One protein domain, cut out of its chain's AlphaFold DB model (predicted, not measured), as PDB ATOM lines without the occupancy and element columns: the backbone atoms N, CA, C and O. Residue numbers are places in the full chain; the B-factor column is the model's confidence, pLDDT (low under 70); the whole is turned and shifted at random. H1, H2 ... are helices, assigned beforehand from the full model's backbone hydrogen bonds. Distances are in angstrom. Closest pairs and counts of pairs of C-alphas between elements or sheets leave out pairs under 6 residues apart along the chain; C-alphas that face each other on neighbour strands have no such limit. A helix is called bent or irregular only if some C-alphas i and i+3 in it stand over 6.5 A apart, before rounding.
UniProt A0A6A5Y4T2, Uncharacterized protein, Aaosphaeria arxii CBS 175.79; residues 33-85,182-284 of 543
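What this domain is: This is residues 33 to 85 and 182 to 284 of the 543 residues of an uncharacterized protein of Aaosphaeria arxii CBS 175.79 (UniProt A0A6A5Y4T2). A long helical hairpin of H5 and H6 makes the core and the longest axis of the model, and H6 runs on past the residues at which H5 begins. On one side of the hairpin is a loose group of helices: H1 packs on both H5 and H6, H4 stands crosswise to H5 and meets it with its first residues, and H2 and H3 lie farther out; on another side H7 packs slantwise on the hairpin and leads into the short H8. The printed part has 156 residues with eight named helices, H1 to H8 in order along the chain, and no named strand; the class is all helix. The whole is compact, with a radius of gyration of the C-alphas of 17.5 A, and spans 58 by 44 by 29 A along its three main axes.

Where its parts are: H1, residues 33 to 36, begins with C-alpha 33 at (-7.307, -12.395, 11.793) and is 5.7 A long. H2, residues 39 to 53, follows after a tight link and measures 21.1 A from first to last C-alpha. H3, residues 60 to 63, is 5.0 A long. H4, residues 71 to 85, is 21.2 A long and ends at the cut. H5, residues 187 to 207, is 30.2 A long. H6, residues 223 to 254, is the longest helix, 46.6 A from C-alpha 223 at (-5.647, -11.679, -4.751) to C-alpha 254 at (-22.114, -46.252, 21.768). H7, residues 263 to 274, is 15.9 A long. H8, residues 277 to 283, is 11.1 A long and ends with C-alpha 283 at (-21.792, -31.077, 3.743); it is neither bent nor irregular, but only just: C-alphas 278 and 281 are 6.2 A apart.

How they stand to each other: H5 is the hub and touches H1, H4, H6 and H7. H5 and H6 form a helical hairpin at a shallow tilt of 20 degrees, opposite ways; their closest C-alphas are those of Trp 205 and Ala 229, 5.2 A apart. H1 touches H5, with the C-alphas of Leu 36 and Leu 201 closest at 6.0 A. H1 only just touches H6, with 3 pairs of C-alphas within 8 A, the closest being Ile 35 and Ala 229 at 6.1 A. H4 touches H5 with residues 71 to 75 alone, about perpendicular at 78 degrees, closest at the C-alphas of Ala 71 and His 194, 4.9 A apart. H2 is close to H4 but not clearly touching, with the C-alphas of Tyr 45 and Phe 77 closest at 6.8 A. H3 is apart from H4 and H5. H7 touches H5 at a steep tilt of 60 degrees, the same way, closest at the C-alphas of Leu 188 and Ala 266, 5.3 A. H7 touches H6 with residues 263 to 264 alone, at a steep tilt of 59 degrees, opposite ways; the C-alphas of Ile 244 and Ala 263 are closest at 5.2 A. H8 touches H7 only at the corner, and only just, with 3 pairs of C-alphas within 8 A, the closest being Ile 271 and Pro 277 at 7.2 A. H5 and H8 are near each other. The helix packing is mostly crossed: of the 4 pairs of helices that touch and have a tilt, leaving out those that touch only at the corner or at their ends, 1 is at a shallow tilt. Every O i to N i+4 pair is within hydrogen-bond range in H2, H4, H5, H6 and H7; H1 and H3 are too short for one, and H8 has 1 of 3, beside 1 of 4 O i to N i+3 pairs.

The domain as a whole: The two C-alphas farthest apart are those of Thr 219 and Gly 256, 58.9 A. Residues 86 to 181 are not printed, and C-alphas 85 and 182 are 28.4 A apart across this cut. The link from H5 to H6, residues 208 to 222, is long, and its C-alphas lie 18 to 31 A from the mean of the C-alphas. Residues 54 to 59 stand free. The mean pLDDT of the printed part is 75.4; residues 52 to 65, 182 to 185, 251 and 254 to 284 are under 70.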
ATOM      1  N   LEU A  33      -6.172 -12.814  10.971       83.69
ATOM      2  CA  LEU A  33      -7.307 -12.395  11.793       83.69
ATOM      3  C   LEU A  33      -8.270 -11.470  11.031       83.69
ATOM      4  O   LEU A  33      -9.483 -11.656  11.094       83.69
ATOM      5  N   ASN A  34      -7.730 -10.551  10.225       83.88
ATOM      6  CA  ASN A  34      -8.524  -9.604   9.441       83.88
ATOM      7  C   ASN A  34      -9.265 -10.269   8.264       83.88
ATOM      8  O   ASN A  34     -10.012  -9.611   7.546       83.88
ATOM      9  N   ILE A  35      -9.003 -11.553   7.988       84.62
ATOM     10  CA  ILE A  35      -9.768 -12.325   6.998       84.62
ATOM     11  C   ILE A  35     -11.154 -12.629   7.563       84.62
ATOM     12  O   ILE A  35     -12.142 -12.638   6.836       84.62
ATOM     13  N   LEU A  36     -11.224 -12.928   8.855       89.06
ATOM     14  CA  LEU A  36     -12.458 -13.350   9.500       89.06
ATOM     15  C   LEU A  36     -13.181 -12.182  10.169       89.06
ATOM     16  O   LEU A  36     -14.405 -12.123  10.131       89.06
ATOM     17  N   LEU A  37     -12.417 -11.285  10.785       90.38
ATOM     18  CA  LEU A  37     -12.919 -10.156  11.552       90.38
ATOM     19  C   LEU A  37     -12.616  -8.856  10.814       90.38
ATOM     20  O   LEU A  37     -11.519  -8.680  10.282       90.38
ATOM     21  N   ASP A  38     -13.563  -7.923  10.820       89.75
ATOM     22  CA  ASP A  38     -13.272  -6.559  10.388       89.75
ATOM     23  C   ASP A  38     -12.188  -5.944  11.299       89.75
ATOM     24  O   ASP A  38     -12.039  -6.370  12.445       89.75
ATOM     25  N   PRO A  39     -11.412  -4.939  10.851       88.94
ATOM     26  CA  PRO A  39     -10.306  -4.398  11.647       88.94
ATOM     27  C   PRO A  39     -10.702  -3.927  13.056       88.94
ATOM     28  O   PRO A  39      -9.917  -4.074  13.987       88.94
ATOM     29  N   GLU A  40     -11.912  -3.387  13.219       90.69
ATOM     30  CA  GLU A  40     -12.456  -2.996  14.527       90.69
ATOM     31  C   GLU A  40     -12.722  -4.221  15.412       90.69
ATOM     32  O   GLU A  40     -12.330  -4.254  16.577       90.69
ATOM     33  N   ASP A  41     -13.307  -5.271  14.835       90.94
ATOM     34  CA  ASP A  41     -13.570  -6.533  15.522       90.94
ATOM     35  C   ASP A  41     -12.287  -7.278  15.874       90.94
ATOM     36  O   ASP A  41     -12.228  -7.936  16.904       90.94
ATOM     37  N   ALA A  42     -11.251  -7.168  15.044       90.06
ATOM     38  CA  ALA A  42      -9.948  -7.750  15.317       90.06
ATOM     39  C   ALA A  42      -9.302  -7.121  16.561       90.06
ATOM     40  O   ALA A  42      -8.692  -7.842  17.349       90.06
ATOM     41  N   VAL A  43      -9.463  -5.807  16.765       90.06
ATOM     42  CA  VAL A  43      -9.018  -5.125  17.993       90.06
ATOM     43  C   VAL A  43      -9.857  -5.580  19.185       90.06
ATOM     44  O   VAL A  43      -9.291  -6.021  20.178       90.06
ATOM     45  N   LEU A  44     -11.189  -5.580  19.057       91.06
ATOM     46  CA  LEU A  44     -12.084  -6.055  20.120       91.06
ATOM     47  C   LEU A  44     -11.826  -7.515  20.505       91.06
ATOM     48  O   LEU A  44     -11.990  -7.880  21.663       91.06
ATOM     49  N   TYR A  45     -11.440  -8.353  19.546       89.88
ATOM     50  CA  TYR A  45     -11.078  -9.742  19.793       89.88
ATOM     51  C   TYR A  45      -9.776  -9.860  20.585       89.88
ATOM     52  O   TYR A  45      -9.705 -10.678  21.495       89.88
ATOM     53  N   GLN A  46      -8.767  -9.035  20.287       89.00
ATOM     54  CA  GLN A  46      -7.540  -8.990  21.092       89.00
ATOM     55  C   GLN A  46      -7.825  -8.487  22.509       89.00
ATOM     56  O   GLN A  46      -7.398  -9.126  23.463       89.00
ATOM     57  N   ASP A  47      -8.626  -7.428  22.651       88.38
ATOM     58  CA  ASP A  47      -9.045  -6.928  23.964       88.38
ATOM     59  C   ASP A  47      -9.822  -8.003  24.744       88.38
ATOM     60  O   ASP A  47      -9.591  -8.198  25.933       88.38
ATOM     61  N   TRP A  48     -10.715  -8.745  24.075       88.06
ATOM     62  CA  TRP A  48     -11.461  -9.860  24.667       88.06
ATOM     63  C   TRP A  48     -10.540 -10.998  25.128       88.06
ATOM     64  O   TRP A  48     -10.720 -11.518  26.231       88.06
ATOM     65  N   LEU A  49      -9.531 -11.352  24.326       84.31
ATOM     66  CA  LEU A  49      -8.521 -12.343  24.701       84.31
ATOM     67  C   LEU A  49      -7.680 -11.884  25.898       84.31
ATOM     68  O   LEU A  49      -7.414 -12.687  26.791       84.31
ATOM     69  N   ASP A  50      -7.276 -10.614  25.935       82.75
ATOM     70  CA  ASP A  50      -6.475 -10.040  27.021       82.75
ATOM     71  C   ASP A  50      -7.292  -9.922  28.329       82.75
ATOM     72  O   ASP A  50      -6.772 -10.155  29.426       82.75
ATOM     73  N   ASP A  51      -8.596  -9.649  28.227       79.56
ATOM     74  CA  ASP A  51      -9.541  -9.659  29.351       79.56
ATOM     75  C   ASP A  51      -9.756 -11.080  29.923       79.56
ATOM     76  O   ASP A  51      -9.840 -11.256  31.144       79.56
ATOM     77  N   GLU A  52      -9.842 -12.104  29.064       68.81
ATOM     78  CA  GLU A  52      -9.907 -13.526  29.452       68.81
ATOM     79  C   GLU A  52      -8.561 -14.031  30.019       68.81
ATOM     80  O   GLU A  52      -8.541 -14.846  30.948       68.81
ATOM     81  N   GLU A  53      -7.424 -13.503  29.542       56.69
ATOM     82  CA  GLU A  53      -6.066 -13.843  30.004       56.69
ATOM     83  C   GLU A  53      -5.873 -13.559  31.504       56.69
ATOM     84  O   GLU A  53      -5.129 -14.272  32.191       56.69
ATOM     85  N   PHE A  54      -6.604 -12.584  32.058       48.19
ATOM     86  CA  PHE A  54      -6.607 -12.332  33.498       48.19
ATOM     87  C   PHE A  54      -7.112 -13.542  34.310       48.19
ATOM     88  O   PHE A  54      -6.695 -13.714  35.458       48.19
ATOM     89  N   ASN A  55      -7.922 -14.425  33.715       50.94
ATOM     90  CA  ASN A  55      -8.485 -15.601  34.377       50.94
ATOM     91  C   ASN A  55      -7.709 -16.915  34.140       50.94
ATOM     92  O   ASN A  55      -7.849 -17.822  34.963       50.94
ATOM     93  N   HIS A  56      -6.875 -17.053  33.093       55.81
ATOM     94  CA  HIS A  56      -6.265 -18.346  32.702       55.81
ATOM     95  C   HIS A  56      -4.819 -18.243  32.147       55.81
ATOM     96  O   HIS A  56      -4.503 -18.605  31.013       55.81
ATOM     97  N   ARG A  57      -3.874 -17.795  32.982       47.34
ATOM     98  CA  ARG A  57      -2.496 -17.406  32.594       47.34
ATOM     99  C   ARG A  57      -1.538 -18.485  32.035       47.34
ATOM    100  O   ARG A  57      -0.403 -18.140  31.724       47.34
ATOM    101  N   LYS A  58      -1.913 -19.761  31.877       47.84
ATOM    102  CA  LYS A  58      -1.005 -20.797  31.310       47.84
ATOM    103  C   LYS A  58      -1.377 -21.302  29.909       47.84
ATOM    104  O   LYS A  58      -0.504 -21.806  29.212       47.84
ATOM    105  N   PHE A  59      -2.618 -21.119  29.466       53.12
ATOM    106  CA  PHE A  59      -3.129 -21.682  28.205       53.12
ATOM    107  C   PHE A  59      -2.897 -20.765  26.977       53.12
ATOM    108  O   PHE A  59      -2.867 -21.201  25.824       53.12
ATOM    109  N   VAL A  60      -2.653 -19.475  27.226       51.53
ATOM    110  CA  VAL A  60      -2.767 -18.385  26.239       51.53
ATOM    111  C   VAL A  60      -1.509 -18.172  25.375       51.53
ATOM    112  O   VAL A  60      -1.606 -17.720  24.233       51.53
ATOM    113  N   ALA A  61      -0.316 -18.560  25.840       56.00
ATOM    114  CA  ALA A  61       0.927 -18.328  25.087       56.00
ATOM    115  C   ALA A  61       0.991 -19.100  23.750       56.00
ATOM    116  O   ALA A  61       1.557 -18.603  22.773       56.00
ATOM    117  N   ALA A  62       0.382 -20.290  23.685       57.28
ATOM    118  CA  ALA A  62       0.256 -21.068  22.449       57.28
ATOM    119  C   ALA A  62      -0.820 -20.495  21.504       57.28
ATOM    120  O   ALA A  62      -0.680 -20.576  20.283       57.28
ATOM    121  N   HIS A  63      -1.857 -19.865  22.064       58.56
ATOM    122  CA  HIS A  63      -3.000 -19.319  21.330       58.56
ATOM    123  C   HIS A  63      -2.686 -17.984  20.645       58.56
ATOM    124  O   HIS A  63      -3.085 -17.784  19.500       58.56
ATOM    125  N   ARG A  64      -1.843 -17.129  21.244       62.59
ATOM    126  CA  ARG A  64      -1.385 -15.863  20.626       62.59
ATOM    127  C   ARG A  64      -0.612 -16.027  19.313       62.59
ATOM    128  O   ARG A  64      -0.446 -15.063  18.572       62.59
ATOM    129  N   ARG A  65      -0.116 -17.231  19.013       65.31
ATOM    130  CA  ARG A  65       0.562 -17.530  17.740       65.31
ATOM    131  C   ARG A  65      -0.401 -17.965  16.636       65.31
ATOM    132  O   ARG A  65       0.035 -18.113  15.495       65.31
ATOM    133  N   ARG A  66      -1.676 -18.211  16.954       71.12
ATOM    134  CA  ARG A  66      -2.659 -18.658  15.969       71.12
ATOM    135  C   ARG A  66      -3.063 -17.485  15.090       71.12
ATOM    136  O   ARG A  66      -3.390 -16.397  15.545       71.12
ATOM    137  N   GLU A  67      -3.022 -17.746  13.795       79.62
ATOM    138  CA  GLU A  67      -3.386 -16.794  12.757       79.62
ATOM    139  C   GLU A  67      -4.903 -16.504  12.751       79.62
ATOM    140  O   GLU A  67      -5.316 -15.382  12.467       79.62
ATOM    141  N   ILE A  68      -5.728 -17.497  13.093       84.62
ATOM    142  CA  ILE A  68      -7.197 -17.420  13.109       84.62
ATOM    143  C   ILE A  68      -7.727 -18.012  14.422       84.62
ATOM    144  O   ILE A  68      -7.157 -19.013  14.873       84.62
ATOM    145  N   PRO A  69      -8.810 -17.448  14.999       88.12
ATOM    146  CA  PRO A  69      -9.476 -18.009  16.171       88.12
ATOM    147  C   PRO A  69      -9.862 -19.476  15.965       88.12
ATOM    148  O   PRO A  69     -10.275 -19.886  14.873       88.12
ATOM    149  N   ALA A  70      -9.786 -20.279  17.022       88.75
ATOM    150  CA  ALA A  70     -10.438 -21.579  17.033       88.75
ATOM    151  C   ALA A  70     -11.958 -21.411  16.862       88.75
ATOM    152  O   ALA A  70     -12.527 -20.355  17.133       88.75
ATOM    153  N   ALA A  71     -12.642 -22.462  16.410       88.56
ATOM    154  CA  ALA A  71     -14.076 -22.388  16.143       88.56
ATOM    155  C   ALA A  71     -14.892 -21.987  17.384       88.56
ATOM    156  O   ALA A  71     -15.775 -21.136  17.286       88.56
ATOM    157  N   CYS A  72     -14.569 -22.564  18.545       86.62
ATOM    158  CA  CYS A  72     -15.219 -22.226  19.810       86.62
ATOM    159  C   CYS A  72     -14.910 -20.788  20.241       86.62
ATOM    160  O   CYS A  72     -15.839 -20.065  20.578       86.62
ATOM    161  N   GLU A  73     -13.655 -20.344  20.128       87.94
ATOM    162  CA  GLU A  73     -13.265 -18.956  20.427       87.94
ATOM    163  C   GLU A  73     -14.011 -17.957  19.542       87.94
ATOM    164  O   GLU A  73     -14.510 -16.948  20.026       87.94
ATOM    165  N   TYR A  74     -14.119 -18.247  18.241       90.38
ATOM    166  CA  TYR A  74     -14.873 -17.411  17.313       90.38
ATOM    167  C   TYR A  74     -16.341 -17.301  17.739       90.38
ATOM    168  O   TYR A  74     -16.888 -16.203  17.796       90.38
ATOM    169  N   MET A  75     -16.972 -18.429  18.072       87.69
ATOM    170  CA  MET A  75     -18.359 -18.452  18.529       87.69
ATOM    171  C   MET A  75     -18.538 -17.650  19.827       87.69
ATOM    172  O   MET A  75     -19.386 -16.760  19.871       87.69
ATOM    173  N   GLU A  76     -17.713 -17.892  20.846       87.12
ATOM    174  CA  GLU A  76     -17.781 -17.176  22.126       87.12
ATOM    175  C   GLU A  76     -17.553 -15.676  21.964       87.12
ATOM    176  O   GLU A  76     -18.301 -14.874  22.524       87.12
ATOM    177  N   PHE A  77     -16.583 -15.286  21.138       90.75
ATOM    178  CA  PHE A  77     -16.352 -13.888  20.810       90.75
ATOM    179  C   PHE A  77     -17.578 -13.252  20.140       90.75
ATOM    180  O   PHE A  77     -17.993 -12.157  20.520       90.75
ATOM    181  N   THR A  78     -18.204 -13.932  19.172       89.75
ATOM    182  CA  THR A  78     -19.405 -13.400  18.503       89.75
ATOM    183  C   THR A  78     -20.600 -13.267  19.452       89.75
ATOM    184  O   THR A  78     -21.344 -12.283  19.370       89.75
ATOM    185  N   GLU A  79     -20.769 -14.199  20.394       87.06
ATOM    186  CA  GLU A  79     -21.793 -14.123  21.440       87.06
ATOM    187  C   GLU A  79     -21.513 -12.964  22.399       87.06
ATOM    188  O   GLU A  79     -22.390 -12.128  22.631       87.06
ATOM    189  N   TRP A  80     -20.277 -12.855  22.895       90.44
ATOM    190  CA  TRP A  80     -19.832 -11.757  23.751       90.44
ATOM    191  C   TRP A  80     -20.063 -10.395  23.088       90.44
ATOM    192  O   TRP A  80     -20.656  -9.499  23.694       90.44
ATOM    193  N   LYS A  81     -19.682 -10.258  21.814       92.25
ATOM    194  CA  LYS A  81     -19.885  -9.036  21.028       92.25
ATOM    195  C   LYS A  81     -21.370  -8.692  20.901       92.25
ATOM    196  O   LYS A  81     -21.757  -7.532  21.044       92.25
ATOM    197  N   THR A  82     -22.219  -9.693  20.672       88.50
ATOM    198  CA  THR A  82     -23.678  -9.509  20.591       88.50
ATOM    199  C   THR A  82     -24.261  -9.063  21.935       88.50
ATOM    200  O   THR A  82     -25.099  -8.158  21.982       88.50
ATOM    201  N   HIS A  83     -23.782  -9.635  23.042       86.44
ATOM    202  CA  HIS A  83     -24.174  -9.236  24.393       86.44
ATOM    203  C   HIS A  83     -23.774  -7.792  24.710       86.44
ATOM    204  O   HIS A  83     -24.626  -7.020  25.158       86.44
ATOM    205  N   GLN A  84     -22.536  -7.397  24.400       87.50
ATOM    206  CA  GLN A  84     -22.068  -6.010  24.504       87.50
ATOM    207  C   GLN A  84     -22.969  -5.053  23.708       87.50
ATOM    208  O   GLN A  84     -23.454  -4.054  24.242       87.50
ATOM    209  N   ALA A  85     -23.276  -5.392  22.451       87.88
ATOM    210  CA  ALA A  85     -24.116  -4.570  21.579       87.88
ATOM    211  C   ALA A  85     -25.567  -4.432  22.079       87.88
ATOM    212  O   ALA A  85     -26.208  -3.407  21.850       87.88
ATOM    213  N   VAL A 182     -10.025 -29.282  23.755       50.00
ATOM    214  CA  VAL A 182     -11.371 -29.819  24.012       50.00
ATOM    215  C   VAL A 182     -11.886 -29.247  25.332       50.00
ATOM    216  O   VAL A 182     -12.143 -29.939  26.316       50.00
ATOM    217  N   ILE A 183     -12.060 -27.928  25.337       51.91
ATOM    218  CA  ILE A 183     -12.978 -27.256  26.245       51.91
ATOM    219  C   ILE A 183     -14.323 -27.990  26.127       51.91
ATOM    220  O   ILE A 183     -14.783 -28.308  25.030       51.91
ATOM    221  N   ASN A 184     -14.912 -28.308  27.278       61.56
ATOM    222  CA  ASN A 184     -16.055 -29.199  27.481       61.56
ATOM    223  C   ASN A 184     -17.370 -28.697  26.859       61.56
ATOM    224  O   ASN A 184     -18.332 -28.360  27.551       61.56
ATOM    225  N   TYR A 185     -17.423 -28.645  25.537       67.38
ATOM    226  CA  TYR A 185     -18.645 -28.469  24.773       67.38
ATOM    227  C   TYR A 185     -19.174 -29.843  24.368       67.38
ATOM    228  O   TYR A 185     -18.416 -30.761  24.062       67.38
ATOM    229  N   CYS A 186     -20.496 -29.989  24.335       76.19
ATOM    230  CA  CYS A 186     -21.089 -31.188  23.759       76.19
ATOM    231  C   CYS A 186     -20.825 -31.238  22.237       76.19
ATOM    232  O   CYS A 186     -20.642 -30.183  21.613       76.19
ATOM    233  N   PRO A 187     -20.874 -32.429  21.609       76.69
ATOM    234  CA  PRO A 187     -20.660 -32.590  20.167       76.69
ATOM    235  C   PRO A 187     -21.497 -31.639  19.298       76.69
ATOM    236  O   PRO A 187     -21.016 -31.115  18.292       76.69
ATOM    237  N   LEU A 188     -22.733 -31.352  19.724       77.06
ATOM    238  CA  LEU A 188     -23.632 -30.380  19.095       77.06
ATOM    239  C   LEU A 188     -23.041 -28.965  19.082       77.06
ATOM    240  O   LEU A 188     -23.017 -28.320  18.037       77.06
ATOM    241  N   CYS A 189     -22.555 -28.483  20.228       80.38
ATOM    242  CA  CYS A 189     -21.979 -27.146  20.366       80.38
ATOM    243  C   CYS A 189     -20.647 -27.012  19.619       80.38
ATOM    244  O   CYS A 189     -20.417 -25.986  18.986       80.38
ATOM    245  N   ILE A 190     -19.805 -28.051  19.622       84.88
ATOM    246  CA  ILE A 190     -18.547 -28.053  18.854       84.88
ATOM    247  C   ILE A 190     -18.854 -28.004  17.362       84.88
ATOM    248  O   ILE A 190     -18.337 -27.153  16.640       84.88
ATOM    249  N   THR A 191     -19.759 -28.865  16.899       82.62
ATOM    250  CA  THR A 191     -20.190 -28.868  15.498       82.62
ATOM    251  C   THR A 191     -20.769 -27.504  15.117       82.62
ATOM    252  O   THR A 191     -20.371 -26.941  14.102       82.62
ATOM    253  N   HIS A 192     -21.623 -26.917  15.961       82.12
ATOM    254  CA  HIS A 192     -22.170 -25.570  15.771       82.12
ATOM    255  C   HIS A 192     -21.077 -24.503  15.630       82.12
ATOM    256  O   HIS A 192     -21.096 -23.727  14.677       82.12
ATOM    257  N   ALA A 193     -20.101 -24.485  16.537       85.69
ATOM    258  CA  ALA A 193     -18.995 -23.536  16.497       85.69
ATOM    259  C   ALA A 193     -18.214 -23.637  15.175       85.69
ATOM    260  O   ALA A 193     -17.942 -22.631  14.515       85.69
ATOM    261  N   HIS A 194     -17.913 -24.863  14.737       88.25
ATOM    262  CA  HIS A 194     -17.221 -25.110  13.474       88.25
ATOM    263  C   HIS A 194     -18.053 -24.706  12.252       88.25
ATOM    264  O   HIS A 194     -17.510 -24.114  11.318       88.25
ATOM    265  N   LEU A 195     -19.360 -24.977  12.253       85.50
ATOM    266  CA  LEU A 195     -20.273 -24.551  11.189       85.50
ATOM    267  C   LEU A 195     -20.334 -23.017  11.094       85.50
ATOM    268  O   LEU A 195     -20.243 -22.473   9.991       85.50
ATOM    269  N   SER A 196     -20.418 -22.319  12.228       85.62
ATOM    270  CA  SER A 196     -20.416 -20.851  12.296       85.62
ATOM    271  C   SER A 196     -19.124 -20.253  11.739       85.62
ATOM    272  O   SER A 196     -19.174 -19.349  10.903       85.62
ATOM    273  N   LEU A 197     -17.968 -20.808  12.119       91.12
ATOM    274  CA  LEU A 197     -16.669 -20.388  11.587       91.12
ATOM    275  C   LEU A 197     -16.565 -20.622  10.069       91.12
ATOM    276  O   LEU A 197     -16.159 -19.729   9.326       91.12
ATOM    277  N   VAL A 198     -16.951 -21.809   9.586       89.75
ATOM    278  CA  VAL A 198     -16.936 -22.143   8.149       89.75
ATOM    279  C   VAL A 198     -17.846 -21.203   7.357       89.75
ATOM    280  O   VAL A 198     -17.462 -20.751   6.278       89.75
ATOM    281  N   THR A 199     -19.020 -20.873   7.897       85.00
ATOM    282  CA  THR A 199     -19.978 -19.954   7.266       85.00
ATOM    283  C   THR A 199     -19.401 -18.547   7.146       85.00
ATOM    284  O   THR A 199     -19.461 -17.947   6.073       85.00
ATOM    285  N   ALA A 200     -18.785 -18.037   8.213       88.50
ATOM    286  CA  ALA A 200     -18.151 -16.723   8.204       88.50
ATOM    287  C   ALA A 200     -16.990 -16.652   7.197       88.50
ATOM    288  O   ALA A 200     -16.946 -15.748   6.363       88.50
ATOM    289  N   LEU A 201     -16.111 -17.660   7.184       91.25
ATOM    290  CA  LEU A 201     -15.008 -17.748   6.221       91.25
ATOM    291  C   LEU A 201     -15.499 -17.862   4.772       91.25
ATOM    292  O   LEU A 201     -14.888 -17.287   3.868       91.25
ATOM    293  N   LEU A 202     -16.600 -18.586   4.535       89.62
ATOM    294  CA  LEU A 202     -17.231 -18.651   3.220       89.62
ATOM    295  C   LEU A 202     -17.729 -17.273   2.789       89.62
ATOM    296  O   LEU A 202     -17.467 -16.873   1.656       89.62
ATOM    297  N   GLN A 203     -18.399 -16.537   3.678       87.25
ATOM    298  CA  GLN A 203     -18.889 -15.197   3.375       87.25
ATOM    299  C   GLN A 203     -17.735 -14.247   3.036       87.25
ATOM    300  O   GLN A 203     -17.813 -13.541   2.032       87.25
ATOM    301  N   THR A 204     -16.629 -14.280   3.786       88.88
ATOM    302  CA  THR A 204     -15.421 -13.520   3.427       88.88
ATOM    303  C   THR A 204     -14.901 -13.927   2.049       88.88
ATOM    304  O   THR A 204     -14.586 -13.070   1.219       88.88
ATOM    305  N   TRP A 205     -14.809 -15.229   1.771       90.06
ATOM    306  CA  TRP A 205     -14.309 -15.713   0.487       90.06
ATOM    307  C   TRP A 205     -15.204 -15.270  -0.681       90.06
ATOM    308  O   TRP A 205     -14.688 -14.836  -1.714       90.06
ATOM    309  N   VAL A 206     -16.529 -15.294  -0.498       86.12
ATOM    310  CA  VAL A 206     -17.529 -14.762  -1.440       86.12
ATOM    311  C   VAL A 206     -17.366 -13.254  -1.631       86.12
ATOM    312  O   VAL A 206     -17.306 -12.800  -2.773       86.12
ATOM    313  N   ASN A 207     -17.192 -12.486  -0.552       85.88
ATOM    314  CA  ASN A 207     -16.941 -11.041  -0.616       85.88
ATOM    315  C   ASN A 207     -15.643 -10.716  -1.377       85.88
ATOM    316  O   ASN A 207     -15.538  -9.683  -2.034       85.88
ATOM    317  N   CYS A 208     -14.671 -11.631  -1.357       86.00
ATOM    318  CA  CYS A 208     -13.447 -11.556  -2.152       86.00
ATOM    319  C   CYS A 208     -13.617 -12.072  -3.594       86.00
ATOM    320  O   CYS A 208     -12.611 -12.366  -4.237       86.00
ATOM    321  N   GLY A 209     -14.840 -12.215  -4.109       84.62
ATOM    322  CA  GLY A 209     -15.147 -12.661  -5.476       84.62
ATOM    323  C   GLY A 209     -15.506 -14.145  -5.616       84.62
ATOM    324  O   GLY A 209     -15.841 -14.581  -6.717       84.62
ATOM    325  N   GLY A 210     -15.465 -14.915  -4.525       85.19
ATOM    326  CA  GLY A 210     -15.929 -16.301  -4.478       85.19
ATOM    327  C   GLY A 210     -15.089 -17.299  -5.290       85.19
ATOM    328  O   GLY A 210     -14.148 -16.920  -5.985       85.19
ATOM    329  N   PRO A 211     -15.424 -18.601  -5.235       77.25
ATOM    330  CA  PRO A 211     -14.614 -19.688  -5.804       77.25
ATOM    331  C   PRO A 211     -14.290 -19.553  -7.297       77.25
ATOM    332  O   PRO A 211     -13.327 -20.150  -7.774       77.25
ATOM    333  N   TRP A 212     -15.077 -18.766  -8.028       78.50
ATOM    334  CA  TRP A 212     -14.974 -18.594  -9.474       78.50
ATOM    335  C   TRP A 212     -14.142 -17.380  -9.896       78.50
ATOM    336  O   TRP A 212     -14.021 -17.105 -11.093       78.50
ATOM    337  N   ARG A 213     -13.558 -16.637  -8.945       78.12
ATOM    338  CA  ARG A 213     -12.720 -15.481  -9.267       78.12
ATOM    339  C   ARG A 213     -11.490 -15.915 -10.068       78.12
ATOM    340  O   ARG A 213     -10.604 -16.600  -9.561       78.12
ATOM    341  N   LYS A 214     -11.392 -15.424 -11.303       77.25
ATOM    342  CA  LYS A 214     -10.180 -15.487 -12.130       77.25
ATOM    343  C   LYS A 214      -9.312 -14.268 -11.810       77.25
ATOM    344  O   LYS A 214      -9.426 -13.247 -12.477       77.25
ATOM    345  N   SER A 215      -8.512 -14.325 -10.744       74.31
ATOM    346  CA  SER A 215      -7.632 -13.200 -10.382       74.31
ATOM    347  C   SER A 215      -6.211 -13.414 -10.892       74.31
ATOM    348  O   SER A 215      -5.622 -14.460 -10.615       74.31
ATOM    349  N   ASN A 216      -5.640 -12.411 -11.557       73.12
ATOM    350  CA  ASN A 216      -4.211 -12.373 -11.849       73.12
ATOM    351  C   ASN A 216      -3.449 -11.886 -10.600       73.12
ATOM    352  O   ASN A 216      -3.668 -10.774 -10.121       73.12
ATOM    353  N   ARG A 217      -2.557 -12.740 -10.079       72.94
ATOM    354  CA  ARG A 217      -1.818 -12.539  -8.822       72.94
ATOM    355  C   ARG A 217      -0.899 -11.319  -8.826       72.94
ATOM    356  O   ARG A 217      -0.572 -10.826  -7.748       72.94
ATOM    357  N   GLU A 218      -0.493 -10.849  -9.998       75.25
ATOM    358  CA  GLU A 218       0.448  -9.733 -10.144       75.25
ATOM    359  C   GLU A 218      -0.246  -8.372 -10.140       75.25
ATOM    360  O   GLU A 218       0.291  -7.399  -9.615       75.25
ATOM    361  N   THR A 219      -1.455  -8.299 -10.693       80.00
ATOM    362  CA  THR A 219      -2.142  -7.024 -10.942       80.00
ATOM    363  C   THR A 219      -3.168  -6.671  -9.875       80.00
ATOM    364  O   THR A 219      -3.554  -5.511  -9.755       80.00
ATOM    365  N   ASP A 220      -3.648  -7.660  -9.121       82.38
ATOM    366  CA  ASP A 220      -4.787  -7.497  -8.229       82.38
ATOM    367  C   ASP A 220      -4.365  -7.577  -6.746       82.38
ATOM    368  O   ASP A 220      -4.046  -8.655  -6.228       82.38
ATOM    369  N   PRO A 221      -4.367  -6.445  -6.014       80.38
ATOM    370  CA  PRO A 221      -3.957  -6.418  -4.612       80.38
ATOM    371  C   PRO A 221      -4.875  -7.259  -3.708       80.38
ATOM    372  O   PRO A 221      -4.435  -7.729  -2.654       80.38
ATOM    373  N   GLN A 222      -6.124  -7.513  -4.116       84.31
ATOM    374  CA  GLN A 222      -7.053  -8.360  -3.368       84.31
ATOM    375  C   GLN A 222      -6.808  -9.858  -3.582       84.31
ATOM    376  O   GLN A 222      -7.343 -10.670  -2.826       84.31
ATOM    377  N   THR A 223      -5.968 -10.261  -4.540       86.12
ATOM    378  CA  THR A 223      -5.647 -11.679  -4.751       86.12
ATOM    379  C   THR A 223      -5.026 -12.323  -3.511       86.12
ATOM    380  O   THR A 223      -5.297 -13.486  -3.213       86.12
ATOM    381  N   LYS A 224      -4.242 -11.571  -2.724       85.88
ATOM    382  CA  LYS A 224      -3.686 -12.073  -1.454       85.88
ATOM    383  C   LYS A 224      -4.788 -12.425  -0.451       85.88
ATOM    384  O   LYS A 224      -4.749 -13.507   0.130       85.88
ATOM    385  N   TRP A 225      -5.781 -11.548  -0.305       85.00
ATOM    386  CA  TRP A 225      -6.951 -11.760   0.551       85.00
ATOM    387  C   TRP A 225      -7.790 -12.946   0.083       85.00
ATOM    388  O   TRP A 225      -8.139 -13.808   0.883       85.00
ATOM    389  N   TYR A 226      -8.025 -13.036  -1.226       90.12
ATOM    390  CA  TYR A 226      -8.750 -14.140  -1.842       90.12
ATOM    391  C   TYR A 226      -8.137 -15.509  -1.513       90.12
ATOM    392  O   TYR A 226      -8.831 -16.406  -1.030       90.12
ATOM    393  N   TYR A 227      -6.830 -15.677  -1.744       87.12
ATOM    394  CA  TYR A 227      -6.155 -16.948  -1.472       87.12
ATOM    395  C   TYR A 227      -6.097 -17.267   0.018       87.12
ATOM    396  O   TYR A 227      -6.250 -18.432   0.389       87.12
ATOM    397  N   ALA A 228      -5.903 -16.258   0.867       87.75
ATOM    398  CA  ALA A 228      -5.877 -16.453   2.306       87.75
ATOM    399  C   ALA A 228      -7.258 -16.891   2.833       87.75
ATOM    400  O   ALA A 228      -7.343 -17.909   3.518       87.75
ATOM    401  N   ALA A 229      -8.343 -16.227   2.414       88.12
ATOM    402  CA  ALA A 229      -9.718 -16.625   2.729       88.12
ATOM    403  C   ALA A 229     -10.042 -18.038   2.219       88.12
ATOM    404  O   ALA A 229     -10.543 -18.869   2.974       88.12
ATOM    405  N   SER A 230      -9.676 -18.357   0.970       90.25
ATOM    406  CA  SER A 230      -9.887 -19.694   0.396       90.25
ATOM    407  C   SER A 230      -9.134 -20.784   1.165       90.25
ATOM    408  O   SER A 230      -9.692 -21.851   1.425       90.25
ATOM    409  N   LYS A 231      -7.872 -20.535   1.541       89.44
ATOM    410  CA  LYS A 231      -7.052 -21.481   2.315       89.44
ATOM    411  C   LYS A 231      -7.687 -21.761   3.676       89.44
ATOM    412  O   LYS A 231      -7.843 -22.923   4.042       89.44
ATOM    413  N   GLN A 232      -8.074 -20.710   4.387       89.81
ATOM    414  CA  GLN A 232      -8.612 -20.804   5.741       89.81
ATOM    415  C   GLN A 232      -9.995 -21.458   5.757       89.81
ATOM    416  O   GLN A 232     -10.241 -22.356   6.560       89.81
ATOM    417  N   PHE A 233     -10.852 -21.124   4.785       90.38
ATOM    418  CA  PHE A 233     -12.116 -21.824   4.563       90.38
ATOM    419  C   PHE A 233     -11.911 -23.334   4.367       90.38
ATOM    420  O   PHE A 233     -12.574 -24.137   5.024       90.38
ATOM    421  N   ARG A 234     -10.967 -23.748   3.504       86.00
ATOM    422  CA  ARG A 234     -10.674 -25.178   3.279       86.00
ATOM    423  C   ARG A 234     -10.187 -25.863   4.553       86.00
ATOM    424  O   ARG A 234     -10.670 -26.944   4.864       86.00
ATOM    425  N   GLN A 235      -9.285 -25.227   5.301       86.81
ATOM    426  CA  GLN A 235      -8.781 -25.767   6.566       86.81
ATOM    427  C   GLN A 235      -9.900 -25.936   7.604       86.81
ATOM    428  O   GLN A 235     -10.022 -27.007   8.196       86.81
ATOM    429  N   ALA A 236     -10.748 -24.921   7.795       87.19
ATOM    430  CA  ALA A 236     -11.883 -24.989   8.714       87.19
ATOM    431  C   ALA A 236     -12.901 -26.063   8.294       87.19
ATOM    432  O   ALA A 236     -13.384 -26.817   9.139       87.19
ATOM    433  N   ARG A 237     -13.167 -26.192   6.986       86.75
ATOM    434  CA  ARG A 237     -14.044 -27.230   6.431       86.75
ATOM    435  C   ARG A 237     -13.498 -28.636   6.678       86.75
ATOM    436  O   ARG A 237     -14.258 -29.507   7.086       86.75
ATOM    437  N   THR A 238     -12.200 -28.860   6.472       82.75
ATOM    438  CA  THR A 238     -11.558 -30.148   6.783       82.75
ATOM    439  C   THR A 238     -11.639 -30.463   8.276       82.75
ATOM    440  O   THR A 238     -11.992 -31.581   8.636       82.75
ATOM    441  N   LYS A 239     -11.388 -29.481   9.156       83.25
ATOM    442  CA  LYS A 239     -11.540 -29.669  10.609       83.25
ATOM    443  C   LYS A 239     -12.967 -30.069  10.989       83.25
ATOM    444  O   LYS A 239     -13.142 -31.015  11.746       83.25
ATOM    445  N   LEU A 240     -13.973 -29.391  10.432       83.94
ATOM    446  CA  LEU A 240     -15.379 -29.736  10.641       83.94
ATOM    447  C   LEU A 240     -15.685 -31.175  10.188       83.94
ATOM    448  O   LEU A 240     -16.320 -31.913  10.932       83.94
ATOM    449  N   ALA A 241     -15.213 -31.586   9.005       79.25
ATOM    450  CA  ALA A 241     -15.420 -32.943   8.498       79.25
ATOM    451  C   ALA A 241     -14.823 -34.010   9.433       79.25
ATOM    452  O   ALA A 241     -15.509 -34.969   9.775       79.25
ATOM    453  N   ASN A 242     -13.596 -33.795   9.915       80.62
ATOM    454  CA  ASN A 242     -12.937 -34.713  10.850       80.62
ATOM    455  C   ASN A 242     -13.678 -34.806  12.192       80.62
ATOM    456  O   ASN A 242     -13.749 -35.876  12.789       80.62
ATOM    457  N   ILE A 243     -14.231 -33.690  12.677       81.06
ATOM    458  CA  ILE A 243     -15.023 -33.651  13.913       81.06
ATOM    459  C   ILE A 243     -16.331 -34.423  13.746       81.06
ATOM    460  O   ILE A 243     -16.688 -35.209  14.621       81.06
ATOM    461  N   ILE A 244     -17.022 -34.231  12.619       78.31
ATOM    462  CA  ILE A 244     -18.240 -34.981  12.297       78.31
ATOM    463  C   ILE A 244     -17.933 -36.478  12.245       78.31
ATOM    464  O   ILE A 244     -18.622 -37.253  12.895       78.31
ATOM    465  N   GLU A 245     -16.882 -36.878  11.527       77.12
ATOM    466  CA  GLU A 245     -16.493 -38.286  11.412       77.12
ATOM    467  C   GLU A 245     -16.148 -38.896  12.775       77.12
ATOM    468  O   GLU A 245     -16.607 -39.990  13.099       77.12
ATOM    469  N   ARG A 246     -15.376 -38.174  13.598       77.88
ATOM    470  CA  ARG A 246     -15.033 -38.601  14.957       77.88
ATOM    471  C   ARG A 246     -16.289 -38.850  15.789       77.88
ATOM    472  O   ARG A 246     -16.409 -39.912  16.384       77.88
ATOM    473  N   TYR A 247     -17.222 -37.903  15.812       76.12
ATOM    474  CA  TYR A 247     -18.448 -38.039  16.598       76.12
ATOM    475  C   TYR A 247     -19.423 -39.066  16.035       76.12
ATOM    476  O   TYR A 247     -20.124 -39.703  16.810       76.12
ATOM    477  N   ASP A 248     -19.478 -39.252  14.717       74.38
ATOM    478  CA  ASP A 248     -20.252 -40.336  14.112       74.38
ATOM    479  C   ASP A 248     -19.667 -41.709  14.476       74.38
ATOM    480  O   ASP A 248     -20.420 -42.655  14.696       74.38
ATOM    481  N   ARG A 249     -18.337 -41.825  14.574       75.06
ATOM    482  CA  ARG A 249     -17.664 -43.046  15.029       75.06
ATOM    483  C   ARG A 249     -17.908 -43.308  16.512       75.06
ATOM    484  O   ARG A 249     -18.336 -44.400  16.856       75.06
ATOM    485  N   GLU A 250     -17.702 -42.298  17.360       71.81
ATOM    486  CA  GLU A 250     -18.000 -42.380  18.797       71.81
ATOM    487  C   GLU A 250     -19.477 -42.751  19.018       71.81
ATOM    488  O   GLU A 250     -19.779 -43.627  19.815       71.81
ATOM    489  N   ALA A 251     -20.403 -42.162  18.256       67.75
ATOM    490  CA  ALA A 251     -21.817 -42.531  18.275       67.75
ATOM    491  C   ALA A 251     -22.066 -43.996  17.884       67.75
ATOM    492  O   ALA A 251     -22.792 -44.700  18.580       67.75
ATOM    493  N   ALA A 252     -21.451 -44.471  16.797       70.56
ATOM    494  CA  ALA A 252     -21.596 -45.851  16.335       70.56
ATOM    495  C   ALA A 252     -21.031 -46.883  17.327       70.56
ATOM    496  O   ALA A 252     -21.518 -48.008  17.386       70.56
ATOM    497  N   GLU A 253     -20.015 -46.510  18.106       72.69
ATOM    498  CA  GLU A 253     -19.461 -47.341  19.180       72.69
ATOM    499  C   GLU A 253     -20.370 -47.392  20.421       72.69
ATOM    500  O   GLU A 253     -20.243 -48.307  21.235       72.69
ATOM    501  N   MET A 254     -21.286 -46.429  20.570       64.12
ATOM    502  CA  MET A 254     -22.114 -46.252  21.768       64.12
ATOM    503  C   MET A 254     -23.571 -46.685  21.586       64.12
ATOM    504  O   MET A 254     -24.169 -47.173  22.547       64.12
ATOM    505  N   ASP A 255     -24.135 -46.565  20.383       54.56
ATOM    506  CA  ASP A 255     -25.513 -46.973  20.106       54.56
ATOM    507  C   ASP A 255     -25.606 -48.459  19.723       54.56
ATOM    508  O   ASP A 255     -25.368 -48.878  18.588       54.56
ATOM    509  N   GLY A 256     -26.086 -49.252  20.685       55.28
ATOM    510  CA  GLY A 256     -27.067 -50.281  20.373       55.28
ATOM    511  C   GLY A 256     -28.395 -49.616  19.981       55.28
ATOM    512  O   GLY A 256     -29.010 -48.960  20.810       55.28
ATOM    513  N   ASP A 257     -28.804 -49.798  18.722       48.22
ATOM    514  CA  ASP A 257     -30.123 -49.565  18.084       48.22
ATOM    515  C   ASP A 257     -30.846 -48.197  18.184       48.22
ATOM    516  O   ASP A 257     -31.615 -47.872  17.274       48.22
ATOM    517  N   ASP A 258     -30.619 -47.347  19.183       54.41
ATOM    518  CA  ASP A 258     -31.407 -46.117  19.363       54.41
ATOM    519  C   ASP A 258     -30.729 -44.896  18.715       54.41
ATOM    520  O   ASP A 258     -30.296 -43.979  19.404       54.41
ATOM    521  N   GLY A 259     -30.680 -44.878  17.372       52.84
ATOM    522  CA  GLY A 259     -29.987 -43.907  16.496       52.84
ATOM    523  C   GLY A 259     -30.388 -42.422  16.595       52.84
ATOM    524  O   GLY A 259     -30.727 -41.784  15.593       52.84
ATOM    525  N   GLY A 260     -30.351 -41.856  17.798       54.25
ATOM    526  CA  GLY A 260     -30.700 -40.475  18.122       54.25
ATOM    527  C   GLY A 260     -29.500 -39.570  18.406       54.25
ATOM    528  O   GLY A 260     -29.677 -38.351  18.453       54.25
ATOM    529  N   TYR A 261     -28.295 -40.120  18.575       53.12
ATOM    530  CA  TYR A 261     -27.117 -39.356  18.984       53.12
ATOM    531  C   TYR A 261     -25.948 -39.577  18.023       53.12
ATOM    532  O   TYR A 261     -25.219 -40.541  18.133       53.12
ATOM    533  N   GLY A 262     -25.738 -38.645  17.089       61.25
ATOM    534  CA  GLY A 262     -24.564 -38.615  16.208       61.25
ATOM    535  C   GLY A 262     -24.347 -37.221  15.625       61.25
ATOM    536  O   GLY A 262     -25.271 -36.398  15.631       61.25
ATOM    537  N   ALA A 263     -23.152 -36.925  15.106       61.12
ATOM    538  CA  ALA A 263     -22.892 -35.632  14.466       61.12
ATOM    539  C   ALA A 263     -23.818 -35.391  13.267       61.12
ATOM    540  O   ALA A 263     -24.225 -34.255  13.025       61.12
ATOM    541  N   LYS A 264     -24.272 -36.452  12.593       63.16
ATOM    542  CA  LYS A 264     -25.367 -36.375  11.610       63.16
ATOM    543  C   LYS A 264     -26.676 -35.836  12.185       63.16
ATOM    544  O   LYS A 264     -27.285 -34.954  11.579       63.16
ATOM    545  N   ALA A 265     -27.109 -36.323  13.348       65.44
ATOM    546  CA  ALA A 265     -28.308 -35.824  14.023       65.44
ATOM    547  C   ALA A 265     -28.111 -34.373  14.489       65.44
ATOM    548  O   ALA A 265     -29.016 -33.552  14.346       65.44
ATOM    549  N   ALA A 266     -26.904 -34.033  14.951       62.31
ATOM    550  CA  ALA A 266     -26.522 -32.672  15.313       62.31
ATOM    551  C   ALA A 266     -26.565 -31.699  14.132       62.31
ATOM    552  O   ALA A 266     -27.152 -30.623  14.235       62.31
ATOM    553  N   MET A 267     -25.998 -32.087  12.991       63.41
ATOM    554  CA  MET A 267     -26.068 -31.317  11.752       63.41
ATOM    555  C   MET A 267     -27.505 -31.181  11.263       63.41
ATOM    556  O   MET A 267     -27.900 -30.094  10.857       63.41
ATOM    557  N   LYS A 268     -28.301 -32.251  11.325       67.75
ATOM    558  CA  LYS A 268     -29.716 -32.211  10.951       67.75
ATOM    559  C   LYS A 268     -30.495 -31.242  11.841       67.75
ATOM    560  O   LYS A 268     -31.152 -30.346  11.320       67.75
ATOM    561  N   ALA A 269     -30.346 -31.346  13.161       64.94
ATOM    562  CA  ALA A 269     -30.961 -30.430  14.118       64.94
ATOM    563  C   ALA A 269     -30.493 -28.982  13.909       64.94
ATOM    564  O   ALA A 269     -31.287 -28.053  14.032       64.94
ATOM    565  N   PHE A 270     -29.223 -28.775  13.554       63.00
ATOM    566  CA  PHE A 270     -28.700 -27.459  13.200       63.00
ATOM    567  C   PHE A 270     -29.372 -26.896  11.940       63.00
ATOM    568  O   PHE A 270     -29.880 -25.777  11.970       63.00
ATOM    569  N   ILE A 271     -29.413 -27.677  10.856       62.91
ATOM    570  CA  ILE A 271     -30.045 -27.301   9.583       62.91
ATOM    571  C   ILE A 271     -31.523 -26.950   9.805       62.91
ATOM    572  O   ILE A 271     -31.990 -25.919   9.320       62.91
ATOM    573  N   GLU A 272     -32.238 -27.773  10.575       65.69
ATOM    574  CA  GLU A 272     -33.657 -27.586  10.893       65.69
ATOM    575  C   GLU A 272     -33.901 -26.358  11.782       65.69
ATOM    576  O   GLU A 272     -34.812 -25.573  11.515       65.69
ATOM    577  N   ARG A 273     -33.084 -26.160  12.824       59.19
ATOM    578  CA  ARG A 273     -33.254 -25.071  13.797       59.19
ATOM    579  C   ARG A 273     -32.898 -23.704  13.229       59.19
ATOM    580  O   ARG A 273     -33.554 -22.722  13.566       59.19
ATOM    581  N   TRP A 274     -31.851 -23.632  12.414       54.16
ATOM    582  CA  TRP A 274     -31.269 -22.360  11.992       54.16
ATOM    583  C   TRP A 274     -31.623 -21.966  10.566       54.16
ATOM    584  O   TRP A 274     -31.195 -20.902  10.131       54.16
ATOM    585  N   GLN A 275     -32.410 -22.790   9.855       55.09
ATOM    586  CA  GLN A 275     -32.812 -22.542   8.468       55.09
ATOM    587  C   GLN A 275     -31.617 -22.057   7.642       55.09
ATOM    588  O   GLN A 275     -31.670 -20.990   7.037       55.09
ATOM    589  N   ALA A 276     -30.512 -22.808   7.681       54.38
ATOM    590  CA  ALA A 276     -29.273 -22.476   6.983       54.38
ATOM    591  C   ALA A 276     -29.182 -23.268   5.660       54.38
ATOM    592  O   ALA A 276     -28.442 -24.254   5.582       54.38
ATOM    593  N   PRO A 277     -29.933 -22.890   4.600       47.94
ATOM    594  CA  PRO A 277     -29.992 -23.640   3.346       47.94
ATOM    595  C   PRO A 277     -28.649 -23.689   2.606       47.94
ATOM    596  O   PRO A 277     -28.430 -24.604   1.819       47.94
ATOM    597  N   CYS A 278     -27.719 -22.767   2.888       45.84
ATOM    598  CA  CYS A 278     -26.370 -22.775   2.314       45.84
ATOM    599  C   CYS A 278     -25.521 -23.988   2.737       45.84
ATOM    600  O   CYS A 278     -24.600 -24.366   2.015       45.84
ATOM    601  N   MET A 279     -25.816 -24.615   3.882       50.94
ATOM    602  CA  MET A 279     -24.954 -25.647   4.473       50.94
ATOM    603  C   MET A 279     -25.220 -27.052   3.930       50.94
ATOM    604  O   MET A 279     -24.284 -27.842   3.836       50.94
ATOM    605  N   LEU A 280     -26.447 -27.340   3.476       47.44
ATOM    606  CA  LEU A 280     -26.812 -28.624   2.856       47.44
ATOM    607  C   LEU A 280     -25.926 -28.953   1.643       47.44
ATOM    608  O   LEU A 280     -25.472 -30.086   1.510       47.44
ATOM    609  N   ALA A 281     -25.594 -27.950   0.823       48.47
ATOM    610  CA  ALA A 281     -24.746 -28.113  -0.360       48.47
ATOM    611  C   ALA A 281     -23.249 -28.317  -0.038       48.47
ATOM    612  O   ALA A 281     -22.506 -28.853  -0.859       48.47
ATOM    613  N   VAL A 282     -22.782 -27.879   1.138       46.06
ATOM    614  CA  VAL A 282     -21.361 -27.958   1.528       46.06
ATOM    615  C   VAL A 282     -21.035 -29.290   2.208       46.06
ATOM    616  O   VAL A 282     -19.900 -29.771   2.089       46.06
ATOM    617  N   THR A 283     -22.006 -29.886   2.908       44.91
ATOM    618  CA  THR A 283     -21.792 -31.077   3.743       44.91
ATOM    619  C   THR A 283     -22.315 -32.382   3.148       44.91
ATOM    620  O   THR A 283     -21.714 -33.417   3.412       44.91
ATOM    621  N   TYR A 284     -23.369 -32.360   2.327       43.34
ATOM    622  CA  TYR A 284     -23.917 -33.566   1.697       43.34
ATOM    623  C   TYR A 284     -23.970 -33.365   0.188       43.34
ATOM    624  O   TYR A 284     -24.886 -32.754  -0.349       43.34
TER     625      TYR A 284